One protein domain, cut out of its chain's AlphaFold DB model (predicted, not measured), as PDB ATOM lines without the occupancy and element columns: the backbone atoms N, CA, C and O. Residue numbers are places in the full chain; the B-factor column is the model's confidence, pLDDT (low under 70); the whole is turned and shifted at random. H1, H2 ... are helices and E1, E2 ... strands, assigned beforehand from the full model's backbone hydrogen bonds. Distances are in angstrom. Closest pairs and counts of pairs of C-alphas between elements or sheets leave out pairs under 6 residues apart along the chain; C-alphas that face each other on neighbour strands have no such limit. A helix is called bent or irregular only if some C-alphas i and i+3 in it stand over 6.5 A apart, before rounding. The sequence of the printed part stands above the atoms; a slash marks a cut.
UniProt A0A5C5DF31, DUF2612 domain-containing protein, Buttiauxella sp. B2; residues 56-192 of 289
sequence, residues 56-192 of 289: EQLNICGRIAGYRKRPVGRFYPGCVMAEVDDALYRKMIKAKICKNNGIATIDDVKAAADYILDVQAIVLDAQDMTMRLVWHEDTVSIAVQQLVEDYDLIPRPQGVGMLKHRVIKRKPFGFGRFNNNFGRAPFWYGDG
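This is residues 56 to 192 of the 289 residues of the protein "DUF2612 domain-containing protein" of Buttiauxella sp. B2 (UniProt A0A5C5DF31). A twisted four-stranded sheet, E3 to E6, has H3 on one face and the short H5 on the other; from H3 a row of side-by-side helices, H3, H2 and H1, runs away from the sheet. H4 only grazes the sheet and is near H2 and H3, and the small hairpin E1 and E2 lies far from the sheet, with E1 near H4. The printed part has 137 residues, with five named helices and six named strands in the order H1 E1 E2 H2 H3 E3 E4 H4 E5 H5 E6; the class is mixed, helices and strands. The larger sheet is mixed, in the order E3 E4 E5 E6, and E1 and E2 are antiparallel. The whole is compact, with a radius of gyration of the C-alphas of 15.7 A and spans of 49 by 34 by 21 A.

The sheet holds E3, residues 122 to 125; E4, residues 130 to 136, 20.6 A long; E5, residues 161 to 168, 20.9 A; and E6, residues 188 to 191. C-alpha 161 is at (100.482, 104.529, 133.601). H3, residues 106 to 117, is 16.1 A long, and H2, residues 86 to 101, 22.5 A. H1, residues 56 to 65, begins at C-alpha 56, (125.063, 94.329, 155.582). H4 is residues 142 to 151, H5 residues 177 to 183, E1 residues 72 to 74 and E2 residues 81 to 83. E6 ends at C-alpha 191, (111.157, 112.285, 127.891).

The sheet is twisted, its C-alphas up to 4.2 A off its best plane. E3 and E4, a hairpin, are antiparallel, with N 122 and O 134 2.8 A apart. E4 and E5 are parallel, with N 163 and O 131 2.8 A apart; E4, H4 and E5 form a strand-helix-strand unit, two parallel neighbour strands with a helix between, its crossover right-handed. E5 and E6 are antiparallel, with no N and O pair within hydrogen-bond range. H3 is over E3 and E4 at a height over the sheet of 9.3 A, slantwise to the strands. H5, on the opposite face, is irregular, C-alphas 178 and 181 being 8.4 A apart. H4 only grazes the sheet, with residues 145 to 149. H2 and H3 form a helical hairpin and touch, closest at the C-alphas of Lys 91 and Ile 116, 5.3 A, at a shallow tilt of 19 degrees, opposite ways. H1 touches H2, closest at the C-alphas of Gly 62 and Ile 93, 5.7 A, at a shallow tilt of 19 degrees, the same way. In the hairpin E1 and E2, N 73 and O 82 are 3.0 A apart. Every O i to N i+4 pair is within hydrogen-bond range in H1, H3 and H4, against 11 of 12 in H2 and 1 of 3 in H5, where 3 of 4 O i to N i+3 pairs are.

The C-alphas farthest apart, of Glu 56 and Arg 177, are 49.3 A apart. The printed part has no cut, and no link is long. The mean pLDDT of the printed part is 84.3; residues 173 to 190 are under 70.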
ATOM      1  N   GLU A  56     126.003  95.358 155.125       90.50
ATOM      2  CA  GLU A  56     125.063  94.329 155.582       90.50
ATOM      3  C   GLU A  56     123.935  94.880 156.478       90.50
ATOM      4  O   GLU A  56     122.841  94.317 156.485       90.50
ATOM      5  N   GLN A  57     124.126  96.016 157.166       91.56
ATOM      6  CA  GLN A  57     123.023  96.666 157.892       91.56
ATOM      7  C   GLN A  57     121.951  97.164 156.914       91.56
ATOM      8  O   GLN A  57     120.755  96.952 157.129       91.56
ATOM      9  N   LEU A  58     122.375  97.760 155.796       93.19
ATOM     10  CA  LEU A  58     121.471  98.207 154.740       93.19
ATOM     11  C   LEU A  58     120.814  97.018 154.018       93.19
ATOM     12  O   LEU A  58     119.628  97.083 153.687       93.19
ATOM     13  N   ASN A  59     121.525  95.896 153.857       93.06
ATOM     14  CA  ASN A  59     120.941  94.641 153.371       93.06
ATOM     15  C   ASN A  59     119.836  94.115 154.299       93.06
ATOM     16  O   ASN A  59     118.790  93.698 153.802       93.06
ATOM     17  N   ILE A  60     120.016  94.172 155.624       92.38
ATOM     18  CA  ILE A  60     118.973  93.808 156.597       92.38
ATOM     19  C   ILE A  60     117.754  94.734 156.455       92.38
ATOM     20  O   ILE A  60     116.633  94.235 156.343       92.38
ATOM     21  N   CYS A  61     117.951  96.055 156.363       92.69
ATOM     22  CA  CYS A  61     116.864  97.006 156.093       92.69
ATOM     23  C   CYS A  61     116.119  96.683 154.784       92.69
ATOM     24  O   CYS A  61     114.888  96.708 154.743       92.69
ATOM     25  N   GLY A  62     116.847  96.313 153.727       93.75
ATOM     26  CA  GLY A  62     116.258  95.891 152.457       93.75
ATOM     27  C   GLY A  62     115.448  94.598 152.562       93.75
ATOM     28  O   GLY A  62     114.330  94.551 152.047       93.75
ATOM     29  N   ARG A  63     115.939  93.590 153.297       93.69
ATOM     30  CA  ARG A  63     115.195  92.348 153.582       93.69
ATOM     31  C   ARG A  63     113.886  92.630 154.318       93.69
ATOM     32  O   ARG A  63     112.864  92.062 153.944       93.69
ATOM     33  N   ILE A  64     113.894  93.548 155.289       92.19
ATOM     34  CA  ILE A  64     112.690  93.995 156.013       92.19
ATOM     35  C   ILE A  64     111.694  94.691 155.066       92.19
ATOM     36  O   ILE A  64     110.498  94.427 155.138       92.19
ATOM     37  N   ALA A  65     112.167  95.531 154.137       91.56
ATOM     38  CA  ALA A  65     111.315  96.192 153.140       91.56
ATOM     39  C   ALA A  65     110.792  95.251 152.023       91.56
ATOM     40  O   ALA A  65     109.860  95.607 151.295       91.56
ATOM     41  N   GLY A  66     111.371  94.052 151.883       91.56
ATOM     42  CA  GLY A  66     110.943  93.005 150.948       91.56
ATOM     43  C   GLY A  66     111.950  92.631 149.849       91.56
ATOM     44  O   GLY A  66     111.631  91.795 149.002       91.56
ATOM     45  N   TYR A  67     113.162  93.195 149.844       91.69
ATOM     46  CA  TYR A  67     114.244  92.783 148.943       91.69
ATOM     47  C   TYR A  67     114.965  91.545 149.492       91.69
ATOM     48  O   TYR A  67     115.757  91.632 150.425       91.69
ATOM     49  N   ARG A  68     114.722  90.367 148.897       89.31
ATOM     50  CA  ARG A  68     115.390  89.107 149.304       89.31
ATOM     51  C   ARG A  68     116.914  89.160 149.139       89.31
ATOM     52  O   ARG A  68     117.642  88.634 149.976       89.31
ATOM     53  N   LYS A  69     117.374  89.797 148.062       89.25
ATOM     54  CA  LYS A  69     118.776  90.106 147.769       89.25
ATOM     55  C   LYS A  69     118.850  91.542 147.244       89.25
ATOM     56  O   LYS A  69     117.884  92.015 146.640       89.25
ATOM     57  N   ARG A  70     119.988  92.204 147.453       90.19
ATOM     58  CA  ARG A  70     120.358  93.445 146.768       90.19
ATOM     59  C   ARG A  70     120.229  93.256 145.241       90.19
ATOM     60  O   ARG A  70     120.741  92.259 144.724       90.19
ATOM     61  N   PRO A  71     119.513  94.147 144.529       89.38
ATOM     62  CA  PRO A  71     119.425  94.111 143.071       89.38
ATOM     63  C   PRO A  71     120.796  94.242 142.402       89.38
ATOM     64  O   PRO A  71     121.742  94.767 142.993       89.38
ATOM     65  N   VAL A  72     120.883  93.770 141.159       89.56
ATOM     66  CA  VAL A  72     122.065  93.898 140.299       89.56
ATOM     67  C   VAL A  72     121.723  94.724 139.071       89.56
ATOM     68  O   VAL A  72     120.628  94.584 138.532       89.56
ATOM     69  N   GLY A  73     122.664  95.539 138.612       85.50
ATOM     70  CA  GLY A  73     122.517  96.328 137.395       85.50
ATOM     71  C   GLY A  73     123.846  96.910 136.937       85.50
ATOM     72  O   GLY A  73     124.892  96.656 137.537       85.50
ATOM     73  N   ARG A  74     123.795  97.675 135.847       86.06
ATOM     74  CA  ARG A  74     124.955  98.318 135.230       86.06
ATOM     75  C   ARG A  74     124.882  99.816 135.509       86.06
ATOM     76  O   ARG A  74     124.029 100.493 134.944       86.06
ATOM     77  N   PHE A  75     125.754 100.300 136.390       83.00
ATOM     78  CA  PHE A  75     125.773 101.690 136.852       83.00
ATOM     79  C   PHE A  75     127.197 102.256 136.839       83.00
ATOM     80  O   PHE A  75     128.168 101.543 137.110       83.00
ATOM     81  N   TYR A  76     127.315 103.551 136.554       76.38
ATOM     82  CA  TYR A  76     128.557 104.315 136.678       76.38
ATOM     83  C   TYR A  76     128.997 104.410 138.161       76.38
ATOM     84  O   TYR A  76     128.121 104.498 139.028       76.38
ATOM     85  N   PRO A  77     130.307 104.403 138.505       71.75
ATOM     86  CA  PRO A  77     131.483 104.429 137.621       71.75
ATOM     87  C   PRO A  77     131.928 103.070 137.078       71.75
ATOM     88  O   PRO A  77     132.595 103.021 136.053       71.75
ATOM     89  N   GLY A  78     131.576 101.964 137.740       75.25
ATOM     90  CA  GLY A  78     132.114 100.650 137.379       75.25
ATOM     91  C   GLY A  78     131.629 100.134 136.022       75.25
ATOM     92  O   GLY A  78     132.354  99.398 135.362       75.25
ATOM     93  N   CYS A  79     130.400 100.477 135.618       80.31
ATOM     94  CA  CYS A  79     129.772 100.100 134.344       80.31
ATOM     95  C   CYS A  79     129.837  98.602 133.974       80.31
ATOM     96  O   CYS A  79     129.615  98.211 132.823       80.31
ATOM     97  N   VAL A  80     130.047  97.761 134.985       85.50
ATOM     98  CA  VAL A  80     129.940  96.304 134.980       85.50
ATOM     99  C   VAL A  80     128.626  95.885 135.640       85.50
ATOM    100  O   VAL A  80     128.024  96.655 136.388       85.50
ATOM    101  N   MET A  81     128.179  94.657 135.380       84.06
ATOM    102  CA  MET A  81     127.038  94.074 136.090       84.06
ATOM    103  C   MET A  81     127.443  93.758 137.533       84.06
ATOM    104  O   MET A  81     128.116  92.759 137.787       84.06
ATOM    105  N   ALA A  82     127.033  94.610 138.469       88.19
ATOM    106  CA  ALA A  82     127.378  94.516 139.884       88.19
ATOM    107  C   ALA A  82     126.139  94.681 140.776       88.19
ATOM    108  O   ALA A  82     125.053  95.039 140.315       88.19
ATOM    109  N   GLU A  83     126.294  94.397 142.068       88.56
ATOM    110  CA  GLU A  83     125.279  94.722 143.069       88.56
ATOM    111  C   GLU A  83     125.181  96.244 143.265       88.56
ATOM    112  O   GLU A  83     126.191  96.945 143.259       88.56
ATOM    113  N   VAL A  84     123.957  96.753 143.423       89.38
ATOM    114  CA  VAL A  84     123.677  98.196 143.528       89.38
ATOM    115  C   VAL A  84     124.361  98.814 144.756       89.38
ATOM    116  O   VAL A  84     124.163  98.336 145.874       89.38
ATOM    117  N   ASP A  85     125.088  99.917 144.560       90.56
ATOM    118  CA  ASP A  85     125.761 100.677 145.625       90.56
ATOM    119  C   ASP A  85     124.824 101.085 146.787       90.56
ATOM    120  O   ASP A  85     123.604 101.185 146.635       90.56
ATOM    121  N   ASP A  86     125.384 101.339 147.969       91.69
ATOM    122  CA  ASP A  86     124.661 101.753 149.173       91.69
ATOM    123  C   ASP A  86     123.806 103.013 148.966       91.69
ATOM    124  O   ASP A  86     122.652 103.034 149.412       91.69
ATOM    125  N   ALA A  87     124.291 104.025 148.239       90.06
ATOM    126  CA  ALA A  87     123.530 105.251 147.995       90.06
ATOM    127  C   ALA A  87     122.294 105.002 147.109       90.06
ATOM    128  O   ALA A  87     121.191 105.471 147.408       90.06
ATOM    129  N   LEU A  88     122.460 104.216 146.042       91.25
ATOM    130  CA  LEU A  88     121.388 103.847 145.115       91.25
ATOM    131  C   LEU A  88     120.387 102.874 145.762       91.25
ATOM    132  O   LEU A  88     119.173 103.076 145.695       91.25
ATOM    133  N   TYR A  89     120.881 101.848 146.459       93.19
ATOM    134  CA  TYR A  89     120.051 100.832 147.106       93.19
ATOM    135  C   TYR A  89     119.191 101.433 148.217       93.19
ATOM    136  O   TYR A  89     118.032 101.056 148.387       93.19
ATOM    137  N   ARG A  90     119.697 102.449 148.924       93.62
ATOM    138  CA  ARG A  90     118.906 103.202 149.897       93.62
ATOM    139  C   ARG A  90     117.678 103.864 149.268       93.62
ATOM    140  O   ARG A  90     116.596 103.785 149.849       93.62
ATOM    141  N   LYS A  91     117.807 104.445 148.068       93.31
ATOM    142  CA  LYS A  91     116.670 105.007 147.316       93.31
ATOM    143  C   LYS A  91     115.680 103.913 146.894       93.31
ATOM    144  O   LYS A  91     114.477 104.117 147.034       93.31
ATOM    145  N   MET A  92     116.157 102.723 146.508       93.38
ATOM    146  CA  MET A  92     115.295 101.552 146.253       93.38
ATOM    147  C   MET A  92     114.508 101.112 147.498       93.38
ATOM    148  O   MET A  92     113.313 100.835 147.412       93.38
ATOM    149  N   ILE A  93     115.143 101.082 148.675       94.31
ATOM    150  CA  ILE A  93     114.471 100.722 149.933       94.31
ATOM    151  C   ILE A  93     113.415 101.770 150.305       94.31
ATOM    152  O   ILE A  93     112.276 101.396 150.587       94.31
ATOM    153  N   LYS A  94     113.749 103.068 150.238       93.94
ATOM    154  CA  LYS A  94     112.786 104.169 150.437       93.94
ATOM    155  C   LYS A  94     111.582 104.024 149.501       93.94
ATOM    156  O   LYS A  94     110.444 104.021 149.963       93.94
ATOM    157  N   ALA A  95     111.837 103.792 148.214       93.94
ATOM    158  CA  ALA A  95     110.809 103.561 147.205       93.94
ATOM    159  C   ALA A  95     109.904 102.372 147.541       93.94
ATOM    160  O   ALA A  95     108.679 102.475 147.461       93.94
ATOM    161  N   LYS A  96     110.483 101.253 147.987       92.75
ATOM    162  CA  LYS A  96     109.717 100.064 148.369       92.75
ATOM    163  C   LYS A  96     108.847 100.293 149.607       92.75
ATOM    164  O   LYS A  96     107.709  99.831 149.624       92.75
ATOM    165  N   ILE A  97     109.338 101.040 150.598       92.81
ATOM    166  CA  ILE A  97     108.559 101.443 151.781       92.81
ATOM    167  C   ILE A  97     107.371 102.323 151.361       92.81
ATOM    168  O   ILE A  97     106.237 102.020 151.732       92.81
ATOM    169  N   CYS A  98     107.600 103.345 150.530       93.19
ATOM    170  CA  CYS A  98     106.533 104.197 149.995       93.19
ATOM    171  C   CYS A  98     105.506 103.401 149.173       93.19
ATOM    172  O   CYS A  98     104.309 103.590 149.351       93.19
ATOM    173  N   LYS A  99     105.939 102.455 148.326       91.31
ATOM    174  CA  LYS A  99     105.035 101.580 147.557       91.31
ATOM    175  C   LYS A  99     104.185 100.643 148.416       91.31
ATOM    176  O   LYS A  99     103.079 100.312 148.011       91.31
ATOM    177  N   ASN A 100     104.702 100.178 149.552       89.81
ATOM    178  CA  ASN A 100     103.975  99.250 150.422       89.81
ATOM    179  C   ASN A 100     102.969  99.970 151.345       89.81
ATOM    180  O   ASN A 100     101.971  99.363 151.721       89.81
ATOM    181  N   ASN A 101     103.238 101.230 151.717       90.06
ATOM    182  CA  ASN A 101     102.473 101.970 152.734       90.06
ATOM    183  C   ASN A 101     101.682 103.177 152.190       90.06
ATOM    184  O   ASN A 101     100.871 103.739 152.925       90.06
ATOM    185  N   GLY A 102     101.948 103.614 150.957       86.75
ATOM    186  CA  GLY A 102     101.323 104.790 150.350       86.75
ATOM    187  C   GLY A 102      99.856 104.576 149.979       86.75
ATOM    188  O   GLY A 102      99.435 103.478 149.618       86.75
ATOM    189  N   ILE A 103      99.089 105.663 150.028       87.75
ATOM    190  CA  ILE A 103      97.689 105.741 149.576       87.75
ATOM    191  C   ILE A 103      97.638 106.133 148.082       87.75
ATOM    192  O   ILE A 103      96.621 105.947 147.418       87.75
ATOM    193  N   ALA A 104      98.754 106.630 147.538       85.38
ATOM    194  CA  ALA A 104      98.953 107.013 146.142       85.38
ATOM    195  C   ALA A 104      98.044 108.157 145.644       85.38
ATOM    196  O   ALA A 104      97.768 108.261 144.450       85.38
ATOM    197  N   THR A 105      97.621 109.067 146.529       88.75
ATOM    198  CA  THR A 105      97.095 110.377 146.100       88.75
ATOM    199  C   THR A 105      98.202 111.198 145.429       88.75
ATOM    200  O   THR A 105      99.382 110.928 145.634       88.75
ATOM    201  N   ILE A 106      97.863 112.227 144.641       89.06
ATOM    202  CA  ILE A 106      98.883 113.044 143.954       89.06
ATOM    203  C   ILE A 106      99.892 113.684 144.928       89.06
ATOM    204  O   ILE A 106     101.089 113.705 144.640       89.06
ATOM    205  N   ASP A 107      99.431 114.121 146.103       91.06
ATOM    206  CA  ASP A 107     100.279 114.688 147.155       91.06
ATOM    207  C   ASP A 107     101.175 113.630 147.820       91.06
ATOM    208  O   ASP A 107     102.337 113.908 148.113       91.06
ATOM    209  N   ASP A 108     100.674 112.404 148.008       92.06
ATOM    210  CA  ASP A 108     101.437 111.269 148.547       92.06
ATOM    211  C   ASP A 108     102.485 110.766 147.540       92.06
ATOM    212  O   ASP A 108     103.648 110.570 147.888       92.06
ATOM    213  N   VAL A 109     102.127 110.665 146.254       92.50
ATOM    214  CA  VAL A 109     103.070 110.359 145.164       92.50
ATOM    215  C   VAL A 109     104.150 111.435 145.066       92.50
ATOM    216  O   VAL A 109     105.322 111.101 144.889       92.50
ATOM    217  N   LYS A 110     103.795 112.716 145.236       93.12
ATOM    218  CA  LYS A 110     104.774 113.805 145.307       93.12
ATOM    219  C   LYS A 110     105.681 113.675 146.534       93.12
ATOM    220  O   LYS A 110     106.896 113.738 146.374       93.12
ATOM    221  N   ALA A 111     105.129 113.482 147.730       93.56
ATOM    222  CA  ALA A 111     105.917 113.345 148.955       93.56
ATOM    223  C   ALA A 111     106.864 112.133 148.897       93.56
ATOM    224  O   ALA A 111     108.023 112.226 149.300       93.56
ATOM    225  N   ALA A 112     106.403 111.015 148.329       93.88
ATOM    226  CA  ALA A 112     107.222 109.843 148.064       93.88
ATOM    227  C   ALA A 112     108.329 110.137 147.043       93.88
ATOM    228  O   ALA A 112     109.484 109.805 147.297       93.88
ATOM    229  N   ALA A 113     108.015 110.780 145.914       93.00
ATOM    230  CA  ALA A 113     109.012 111.161 144.915       93.00
ATOM    231  C   ALA A 113     110.090 112.079 145.506       93.00
ATOM    232  O   ALA A 113     111.277 111.802 145.327       93.00
ATOM    233  N   ASP A 114     109.689 113.096 146.272       93.62
ATOM    234  CA  ASP A 114     110.611 114.004 146.950       93.62
ATOM    235  C   ASP A 114     111.523 113.237 147.934       93.62
ATOM    236  O   ASP A 114     112.741 113.402 147.911       93.62
ATOM    237  N   TYR A 115     110.963 112.323 148.741       92.81
ATOM    238  CA  TYR A 115     111.705 111.515 149.724       92.81
ATOM    239  C   TYR A 115     112.658 110.470 149.107       92.81
ATOM    240  O   TYR A 115     113.726 110.187 149.660       92.81
ATOM    241  N   ILE A 116     112.281 109.869 147.975       93.12
ATOM    242  CA  ILE A 116     113.090 108.873 147.254       93.12
ATOM    243  C   ILE A 116     114.243 109.568 146.524       93.12
ATOM    244  O   ILE A 116     115.407 109.165 146.632       93.12
ATOM    245  N   LEU A 117     113.922 110.613 145.761       91.50
ATOM    246  CA  LEU A 117     114.873 111.292 144.890       91.50
ATOM    247  C   LEU A 117     115.761 112.278 145.653       91.50
ATOM    248  O   LEU A 117     116.900 112.463 145.231       91.50
ATOM    249  N   ASP A 118     115.321 112.763 146.818       90.88
ATOM    250  CA  ASP A 118     115.976 113.802 147.635       90.88
ATOM    251  C   ASP A 118     116.014 115.173 146.927       90.88
ATOM    252  O   ASP A 118     116.971 115.937 147.021       90.88
ATOM    253  N   VAL A 119     114.953 115.468 146.165       91.12
ATOM    254  CA  VAL A 119     114.776 116.703 145.380       91.12
ATOM    255  C   VAL A 119     113.325 117.171 145.447       91.12
ATOM    256  O   VAL A 119     112.436 116.396 145.775       91.12
ATOM    257  N   GLN A 120     113.048 118.419 145.067       89.94
ATOM    258  CA  GLN A 120     111.670 118.887 144.899       89.94
ATOM    259  C   GLN A 120     111.138 118.502 143.506       89.94
ATOM    260  O   GLN A 120     111.254 119.270 142.549       89.94
ATOM    261  N   ALA A 121     110.546 117.314 143.389       89.31
ATOM    262  CA  ALA A 121     109.923 116.837 142.162       89.31
ATOM    263  C   ALA A 121     108.528 117.457 141.955       89.31
ATOM    264  O   ALA A 121     107.826 117.846 142.893       89.31
ATOM    265  N   ILE A 122     108.093 117.536 140.703       88.75
ATOM    266  CA  ILE A 122     106.741 117.921 140.301       88.75
ATOM    267  C   ILE A 122     106.076 116.680 139.710       88.75
ATOM    268  O   ILE A 122     106.639 116.021 138.839       88.75
ATOM    269  N   VAL A 123     104.869 116.370 140.173       89.75
ATOM    270  CA  VAL A 123     104.056 115.272 139.646       89.75
ATOM    271  C   VAL A 123     102.961 115.877 138.777       89.75
ATOM    272  O   VAL A 123     102.189 116.715 139.238       89.75
ATOM    273  N   LEU A 124     102.920 115.476 137.510       87.69
ATOM    274  CA  LEU A 124     101.895 115.875 136.555       87.69
ATOM    275  C   LEU A 124     100.925 114.717 136.355       87.69
ATOM    276  O   LEU A 124     101.308 113.686 135.808       87.69
ATOM    277  N   ASP A 125      99.676 114.913 136.754       86.44
ATOM    278  CA  ASP A 125      98.549 114.107 136.290       86.44
ATOM    279  C   ASP A 125      98.078 114.653 134.932       86.44
ATOM    280  O   ASP A 125      97.872 115.864 134.774       86.44
ATOM    281  N   ALA A 126      97.970 113.776 133.934       83.38
ATOM    282  CA  ALA A 126      97.498 114.115 132.594       83.38
ATOM    283  C   ALA A 126      95.971 113.953 132.427       83.38
ATOM    284  O   ALA A 126      95.436 114.343 131.391       83.38
ATOM    285  N   GLN A 127      95.265 113.460 133.455       85.06
ATOM    286  CA  GLN A 127      93.814 113.209 133.485       85.06
ATOM    287  C   GLN A 127      93.325 112.131 132.496       85.06
ATOM    288  O   GLN A 127      92.124 111.959 132.299       85.06
ATOM    289  N   ASP A 128      94.247 111.365 131.913       87.31
ATOM    290  CA  ASP A 128      94.021 110.276 130.953       87.31
ATOM    291  C   ASP A 128      94.440 108.900 131.514       87.31
ATOM    292  O   ASP A 128      94.738 107.968 130.769       87.31
ATOM    293  N   MET A 129      94.467 108.777 132.847       87.94
ATOM    294  CA  MET A 129      95.072 107.663 133.596       87.94
ATOM    295  C   MET A 129      96.591 107.529 133.394       87.94
ATOM    296  O   MET A 129      97.147 106.453 133.625       87.94
ATOM    297  N   THR A 130      97.291 108.610 133.031       88.94
ATOM    298  CA  THR A 130      98.756 108.662 133.067       88.94
ATOM    299  C   THR A 130      99.298 109.773 133.968       88.94
ATOM    300  O   THR A 130      98.707 110.842 134.129       88.94
ATOM    301  N   MET A 131     100.453 109.505 134.576       89.50
ATOM    302  CA  MET A 131     101.207 110.446 135.403       89.50
ATOM    303  C   MET A 131     102.643 110.569 134.886       89.50
ATOM    304  O   MET A 131     103.201 109.620 134.338       89.50
ATOM    305  N   ARG A 132     103.263 111.739 135.071       88.62
ATOM    306  CA  ARG A 132     104.667 112.011 134.723       88.62
ATOM    307  C   ARG A 132     105.367 112.734 135.871       88.62
ATOM    308  O   ARG A 132     104.841 113.712 136.396       88.62
ATOM    309  N   LEU A 133     106.586 112.314 136.197       89.62
ATOM    310  CA  LEU A 133     107.479 113.070 137.080       89.62
ATOM    311  C   LEU A 133     108.299 114.094 136.298       89.62
ATOM    312  O   LEU A 133     108.767 113.815 135.194       89.62
ATOM    313  N   VAL A 134     108.509 115.259 136.900       87.44
ATOM    314  CA  VAL A 134     109.337 116.333 136.357       87.44
ATOM    315  C   VAL A 134     110.264 116.869 137.443       87.44
ATOM    316  O   VAL A 134     109.812 117.173 138.544       87.44
ATOM    317  N   TRP A 135     111.549 117.030 137.140       87.62
ATOM    318  CA  TRP A 135     112.527 117.640 138.049       87.62
ATOM    319  C   TRP A 135     113.557 118.468 137.285       87.62
ATOM    320  O   TRP A 135     113.610 118.459 136.054       87.62
ATOM    321  N   HIS A 136     114.363 119.224 138.023       82.62
ATOM    322  CA  HIS A 136     115.367 120.102 137.441       82.62
ATOM    323  C   HIS A 136     116.619 119.352 136.989       82.62
ATOM    324  O   HIS A 136     117.046 118.392 137.636       82.62
ATOM    325  N   GLU A 137     117.218 119.823 135.894       73.50
ATOM    326  CA  GLU A 137     118.589 119.460 135.513       73.50
ATOM    327  C   GLU A 137     119.533 119.610 136.726       73.50
ATOM    328  O   GLU A 137     119.252 120.382 137.646       73.50
ATOM    329  N   ASP A 138     120.588 118.799 136.771       71.69
ATOM    330  CA  ASP A 138     121.590 118.718 137.847       71.69
ATOM    331  C   ASP A 138     121.101 118.230 139.230       71.69
ATOM    332  O   ASP A 138     121.914 117.787 140.038       71.69
ATOM    333  N   THR A 139     119.792 118.227 139.520       82.38
ATOM    334  CA  THR A 139     119.289 117.833 140.857       82.38
ATOM    335  C   THR A 139     119.294 116.323 141.122       82.38
ATOM    336  O   THR A 139     119.432 115.906 142.268       82.38
ATOM    337  N   VAL A 140     119.165 115.492 140.082       85.44
ATOM    338  CA  VAL A 140     119.137 114.021 140.186       85.44
ATOM    339  C   VAL A 140     120.258 113.441 139.329       85.44
ATOM    340  O   VAL A 140     120.292 113.686 138.123       85.44
ATOM    341  N   SER A 141     121.157 112.648 139.920       84.94
ATOM    342  CA  SER A 141     122.265 112.023 139.183       84.94
ATOM    343  C   SER A 141     121.777 110.983 138.169       84.94
ATOM    344  O   SER A 141     120.767 110.313 138.382       84.94
ATOM    345  N   ILE A 142     122.513 110.823 137.067       81.38
ATOM    346  CA  ILE A 142     122.134 109.976 135.920       81.38
ATOM    347  C   ILE A 142     121.861 108.529 136.350       81.38
ATOM    348  O   ILE A 142     120.828 107.976 135.988       81.38
ATOM    349  N   ALA A 143     122.697 107.962 137.225       84.12
ATOM    350  CA  ALA A 143     122.481 106.626 137.785       84.12
ATOM    351  C   ALA A 143     121.152 106.494 138.560       84.12
ATOM    352  O   ALA A 143     120.530 105.435 138.532       84.12
ATOM    353  N   VAL A 144     120.671 107.559 139.220       87.69
ATOM    354  CA  VAL A 144     119.342 107.573 139.860       87.69
ATOM    355  C   VAL A 144     118.230 107.720 138.817       87.69
ATOM    356  O   VAL A 144     117.202 107.064 138.956       87.69
ATOM    357  N   GLN A 145     118.422 108.524 137.765       85.88
ATOM    358  CA  GLN A 145     117.445 108.662 136.672       85.88
ATOM    359  C   GLN A 145     117.240 107.331 135.929       85.88
ATOM    360  O   GLN A 145     116.103 106.899 135.749       85.88
ATOM    361  N   GLN A 146     118.337 106.646 135.587       83.69
ATOM    362  CA  GLN A 146     118.336 105.303 135.008       83.69
ATOM    363  C   GLN A 146     117.627 104.307 135.937       83.69
ATOM    364  O   GLN A 146     116.732 103.586 135.516       83.69
ATOM    365  N   LEU A 147     117.951 104.318 137.232       86.62
ATOM    366  CA  LEU A 147     117.351 103.412 138.212       86.62
ATOM    367  C   LEU A 147     115.837 103.661 138.409       86.62
ATOM    368  O   LEU A 147     115.090 102.713 138.652       86.62
ATOM    369  N   VAL A 148     115.354 104.901 138.256       87.69
ATOM    370  CA  VAL A 148     113.910 105.214 138.207       87.69
ATOM    371  C   VAL A 148     113.241 104.603 136.973       87.69
ATOM    372  O   VAL A 148     112.117 104.116 137.092       87.69
ATOM    373  N   GLU A 149     113.915 104.622 135.821       82.69
ATOM    374  CA  GLU A 149     113.415 104.064 134.560       82.69
ATOM    375  C   GLU A 149     113.419 102.523 134.564       82.69
ATOM    376  O   GLU A 149     112.398 101.914 134.249       82.69
ATOM    377  N   ASP A 150     114.505 101.898 135.029       84.31
ATOM    378  CA  ASP A 150     114.684 100.439 135.065       84.31
ATOM    379  C   ASP A 150     113.792  99.734 136.112       84.31
ATOM    380  O   ASP A 150     113.361  98.597 135.902       84.31
ATOM    381  N   TYR A 151     113.510 100.379 137.257       85.81
ATOM    382  CA  TYR A 151     112.842  99.743 138.410       85.81
ATOM    383  C   TYR A 151     111.476 100.340 138.798       85.81
ATOM    384  O   TYR A 151     110.913  99.930 139.820       85.81
ATOM    385  N   ASP A 152     110.925 101.281 138.017       86.88
ATOM    386  CA  ASP A 152     109.624 101.939 138.268       86.88
ATOM    387  C   ASP A 152     109.511 102.442 139.721       86.88
ATOM    388  O   ASP A 152     108.567 102.102 140.423       86.88
ATOM    389  N   LEU A 153     110.505 103.162 140.257       88.88
ATOM    390  CA  LEU A 153     110.598 103.376 141.717       88.88
ATOM    391  C   LEU A 153     109.371 104.038 142.365       88.88
ATOM    392  O   LEU A 153     109.058 103.759 143.524       88.88
ATOM    393  N   ILE A 154     108.699 104.942 141.661       91.12
ATOM    394  CA  ILE A 154     107.712 105.834 142.272       91.12
ATOM    395  C   ILE A 154     106.372 105.099 142.491       91.12
ATOM    396  O   ILE A 154     105.934 104.343 141.618       91.12
ATOM    397  N   PRO A 155     105.706 105.255 143.654       91.12
ATOM    398  CA  PRO A 155     104.365 104.713 143.859       91.12
ATOM    399  C   PRO A 155     103.351 105.363 142.912       91.12
ATOM    400  O   PRO A 155     103.471 106.533 142.556       91.12
ATOM    401  N   ARG A 156     102.333 104.601 142.510       88.88
ATOM    402  CA  ARG A 156     101.261 105.058 141.618       88.88
ATOM    403  C   ARG A 156      99.953 104.321 141.907       88.88
ATOM    404  O   ARG A 156     100.020 103.173 142.356       88.88
ATOM    405  N   PRO A 157      98.783 104.934 141.645       89.06
ATOM    406  CA  PRO A 157      97.500 104.251 141.761       89.06
ATOM    407  C   PRO A 157      97.416 103.017 140.859       89.06
ATOM    408  O   PRO A 157      98.034 102.949 139.792       89.06
ATOM    409  N   GLN A 158      96.591 102.048 141.256       86.44
ATOM    410  CA  GLN A 158      96.302 100.888 140.421       86.44
ATOM    411  C   GLN A 158      95.635 101.326 139.106       86.44
ATOM    412  O   GLN A 158      94.676 102.093 139.113       86.44
ATOM    413  N   GLY A 159      96.142 100.823 137.977       86.06
ATOM    414  CA  GLY A 159      95.638 101.155 136.638       86.06
ATOM    415  C   GLY A 159      96.231 102.421 136.011       86.06
ATOM    416  O   GLY A 159      95.985 102.659 134.833       86.06
ATOM    417  N   VAL A 160      97.046 103.196 136.737       89.19
ATOM    418  CA  VAL A 160      97.676 104.414 136.204       89.19
ATOM    419  C   VAL A 160      99.031 104.112 135.555       89.19
ATOM    420  O   VAL A 160      99.910 103.464 136.138       89.19
ATOM    421  N   GLY A 161      99.216 104.595 134.327       88.56
ATOM    422  CA  GLY A 161     100.482 104.529 133.601       88.56
ATOM    423  C   GLY A 161     101.482 105.566 134.114       88.56
ATOM    424  O   GLY A 161     101.135 106.733 134.270       88.56
ATOM    425  N   MET A 162     102.733 105.163 134.342       87.88
ATOM    426  CA  MET A 162     103.830 106.114 134.531       87.88
ATOM    427  C   MET A 162     104.467 106.393 133.169       87.88
ATOM    428  O   MET A 162     104.985 105.479 132.527       87.88
ATOM    429  N   LEU A 163     104.407 107.640 132.713       87.06
ATOM    430  CA  LEU A 163     105.165 108.097 131.553       87.06
ATOM    431  C   LEU A 163     106.629 108.298 131.947       87.06
ATOM    432  O   LEU A 163     106.936 108.597 133.104       87.06
ATOM    433  N   LYS A 164     107.529 108.204 130.961       85.88
ATOM    434  CA  LYS A 164     108.934 108.572 131.150       85.88
ATOM    435  C   LYS A 164     109.040 109.967 131.776       85.88
ATOM    436  O   LYS A 164     108.318 110.895 131.396       85.88
ATOM    437  N   HIS A 165     109.938 110.079 132.750       86.44
ATOM    438  CA  HIS A 165     110.195 111.304 133.495       86.44
ATOM    439  C   HIS A 165     110.715 112.424 132.583       86.44
ATOM    440  O   HIS A 165     111.141 112.175 131.460       86.44
ATOM    441  N   ARG A 166     110.683 113.673 133.050       84.88
ATOM    442  CA  ARG A 166     111.116 114.830 132.258       84.88
ATOM    443  C   ARG A 166     112.058 115.725 133.047       84.88
ATOM    444  O   ARG A 166     111.721 116.185 134.134       84.88
ATOM    445  N   VAL A 167     113.210 116.025 132.459       83.81
ATOM    446  CA  VAL A 167     114.201 116.929 133.054       83.81
ATOM    447  C   VAL A 167     114.061 118.325 132.441       83.81
ATOM    448  O   VAL A 167     114.067 118.479 131.217       83.81
ATOM    449  N   ILE A 168     113.905 119.344 133.290       80.62
ATOM    450  CA  ILE A 168     113.721 120.749 132.891       80.62
ATOM    451  C   ILE A 168     114.932 121.614 133.268       80.62
ATOM    452  O   ILE A 168     115.312 121.719 134.436       80.62
ATOM    453  N   LYS A 169     115.490 122.322 132.280       77.31
ATOM    454  CA  LYS A 169     116.652 123.215 132.455       77.31
ATOM    455  C   LYS A 169     116.311 124.527 133.165       77.31
ATOM    456  O   LYS A 169     117.164 125.182 133.754       77.31
ATOM    457  N   ARG A 170     115.050 124.962 133.083       74.69
ATOM    458  CA  ARG A 170     114.558 126.219 133.670       74.69
ATOM    459  C   ARG A 170     113.223 125.996 134.359       74.69
ATOM    460  O   ARG A 170     112.450 125.132 133.952       74.69
ATOM    461  N   LYS A 171     112.939 126.794 135.391       73.12
ATOM    462  CA  LYS A 171     111.638 126.786 136.069       73.12
ATOM    463  C   LYS A 171     110.548 127.233 135.083       73.12
ATOM    464  O   LYS A 171     110.632 128.363 134.597       73.12
ATOM    465  N   PRO A 172     109.552 126.386 134.763       70.50
ATOM    466  CA  PRO A 172     108.457 126.778 133.891       70.50
ATOM    467  C   PRO A 172     107.641 127.893 134.541       70.50
ATOM    468  O   PRO A 172     107.446 127.923 135.757       70.50
ATOM    469  N   PHE A 173     107.138 128.794 133.706       66.75
ATOM    470  CA  PHE A 173     106.243 129.872 134.098       66.75
ATOM    471  C   PHE A 173     105.048 129.930 133.139       66.75
ATOM    472  O   PHE A 173     105.134 129.494 131.992       66.75
ATOM    473  N   GLY A 174     103.932 130.476 133.622       64.94
ATOM    474  CA  GLY A 174     102.688 130.590 132.862       64.94
ATOM    475  C   GLY A 174     101.750 129.385 132.987       64.94
ATOM    476  O   GLY A 174     102.134 128.282 133.388       64.94
ATOM    477  N   PHE A 175     100.488 129.629 132.635       61.16
ATOM    478  CA  PHE A 175      99.398 128.657 132.671       61.16
ATOM    479  C   PHE A 175      99.148 128.100 131.267       61.16
ATOM    480  O   PHE A 175      99.022 128.860 130.308       61.16
ATOM    481  N   GLY A 176      99.045 126.777 131.142       62.44
ATOM    482  CA  GLY A 176      98.723 126.105 129.884       62.44
ATOM    483  C   GLY A 176      97.680 125.016 130.102       62.44
ATOM    484  O   GLY A 176      97.770 124.257 131.065       62.44
ATOM    485  N   ARG A 177      96.700 124.914 129.198       63.38
ATOM    486  CA  ARG A 177      95.699 123.834 129.218       63.38
ATOM    487  C   ARG A 177      96.412 122.476 129.139       63.38
ATOM    488  O   ARG A 177      97.307 122.333 128.307       63.38
ATOM    489  N   PHE A 178      96.025 121.510 129.978       64.31
ATOM    490  CA  PHE A 178      96.609 120.157 130.040       64.31
ATOM    491  C   PHE A 178      98.147 120.133 130.174       64.31
ATOM    492  O   PHE A 178      98.836 119.468 129.406       64.31
ATOM    493  N   ASN A 179      98.708 120.904 131.113       64.06
ATOM    494  CA  ASN A 179     100.152 120.931 131.403       64.06
ATOM    495  C   ASN A 179     101.045 121.277 130.185       64.06
ATOM    496  O   ASN A 179     102.226 120.928 130.143       64.06
ATOM    497  N   ASN A 180     100.515 121.990 129.179       63.50
ATOM    498  CA  ASN A 180     101.261 122.371 127.965       63.50
ATOM    499  C   ASN A 180     102.504 123.246 128.239       63.50
ATOM    500  O   ASN A 180     103.419 123.272 127.418       63.50
ATOM    501  N   ASN A 181     102.562 123.919 129.392       66.50
ATOM    502  CA  ASN A 181     103.745 124.627 129.894       66.50
ATOM    503  C   ASN A 181     104.930 123.689 130.207       66.50
ATOM    504  O   ASN A 181     106.071 124.138 130.186       66.50
ATOM    505  N   PHE A 182     104.675 122.398 130.434       67.25
ATOM    506  CA  PHE A 182     105.683 121.338 130.395       67.25
ATOM    507  C   PHE A 182     105.725 120.671 129.015       67.25
ATOM    508  O   PHE A 182     106.807 120.435 128.482       67.25
ATOM    509  N   GLY A 183     104.554 120.399 128.423       54.66
ATOM    510  CA  GLY A 183     104.381 119.641 127.177       54.66
ATOM    511  C   GLY A 183     105.098 120.205 125.944       54.66
ATOM    512  O   GLY A 183     105.640 119.428 125.163       54.66
ATOM    513  N   ARG A 184     105.122 121.537 125.778       55.44
ATOM    514  CA  ARG A 184     105.696 122.249 124.614       55.44
ATOM    515  C   ARG A 184     106.740 123.309 124.990       55.44
ATOM    516  O   ARG A 184     106.984 124.240 124.228       55.44
ATOM    517  N   ALA A 185     107.339 123.202 126.173       55.62
ATOM    518  CA  ALA A 185     108.413 124.102 126.579       55.62
ATOM    519  C   ALA A 185     109.619 124.004 125.615       55.62
ATOM    520  O   ALA A 185     109.962 122.903 125.200       55.62
ATOM    521  N   PRO A 186     110.331 125.100 125.307       56.09
ATOM    522  CA  PRO A 186     111.618 125.043 124.605       56.09
ATOM    523  C   PRO A 186     112.817 124.763 125.544       56.09
ATOM    524  O   PRO A 186     113.952 125.062 125.192       56.09
ATOM    525  N   PHE A 187     112.586 124.263 126.768       64.75
ATOM    526  CA  PHE A 187     113.595 124.160 127.844       64.75
ATOM    527  C   PHE A 187     113.630 122.795 128.577       64.75
ATOM    528  O   PHE A 187     113.942 122.728 129.769       64.75
ATOM    529  N   TRP A 188     113.315 121.705 127.870       66.50
ATOM    530  CA  TRP A 188     113.431 120.306 128.328       66.50
ATOM    531  C   TRP A 188     114.084 119.450 127.231       66.50
ATOM    532  O   TRP A 188     114.015 119.805 126.057       66.50
ATOM    533  N   TYR A 189     114.708 118.334 127.614       60.69
ATOM    534  CA  TYR A 189     115.576 117.527 126.734       60.69
ATOM    535  C   TYR A 189     114.895 116.362 125.999       60.69
ATOM    536  O   TYR A 189     115.571 115.568 125.353       60.69
ATOM    537  N   GLY A 190     113.576 116.225 126.109       67.69
ATOM    538  CA  GLY A 190     112.885 114.975 125.787       67.69
ATOM    539  C   GLY A 190     112.396 114.245 127.042       67.69
ATOM    540  O   GLY A 190     112.570 114.715 128.168       67.69
ATOM    541  N   ASP A 191     111.696 113.133 126.826       72.06
ATOM    542  CA  ASP A 191     111.157 112.285 127.891       72.06
ATOM    543  C   ASP A 191     112.097 111.094 128.136       72.06
ATOM    544  O   ASP A 191     112.436 110.363 127.205       72.06
ATOM    545  N   GLY A 192     112.455 110.874 129.399       73.44
ATOM    546  CA  GLY A 192     113.458 109.916 129.863       73.44
ATOM    547  C   GLY A 192     114.747 110.612 130.299       73.44
ATOM    548  O   GLY A 192     114.784 111.836 130.460       73.44
TER     549      GLY A 192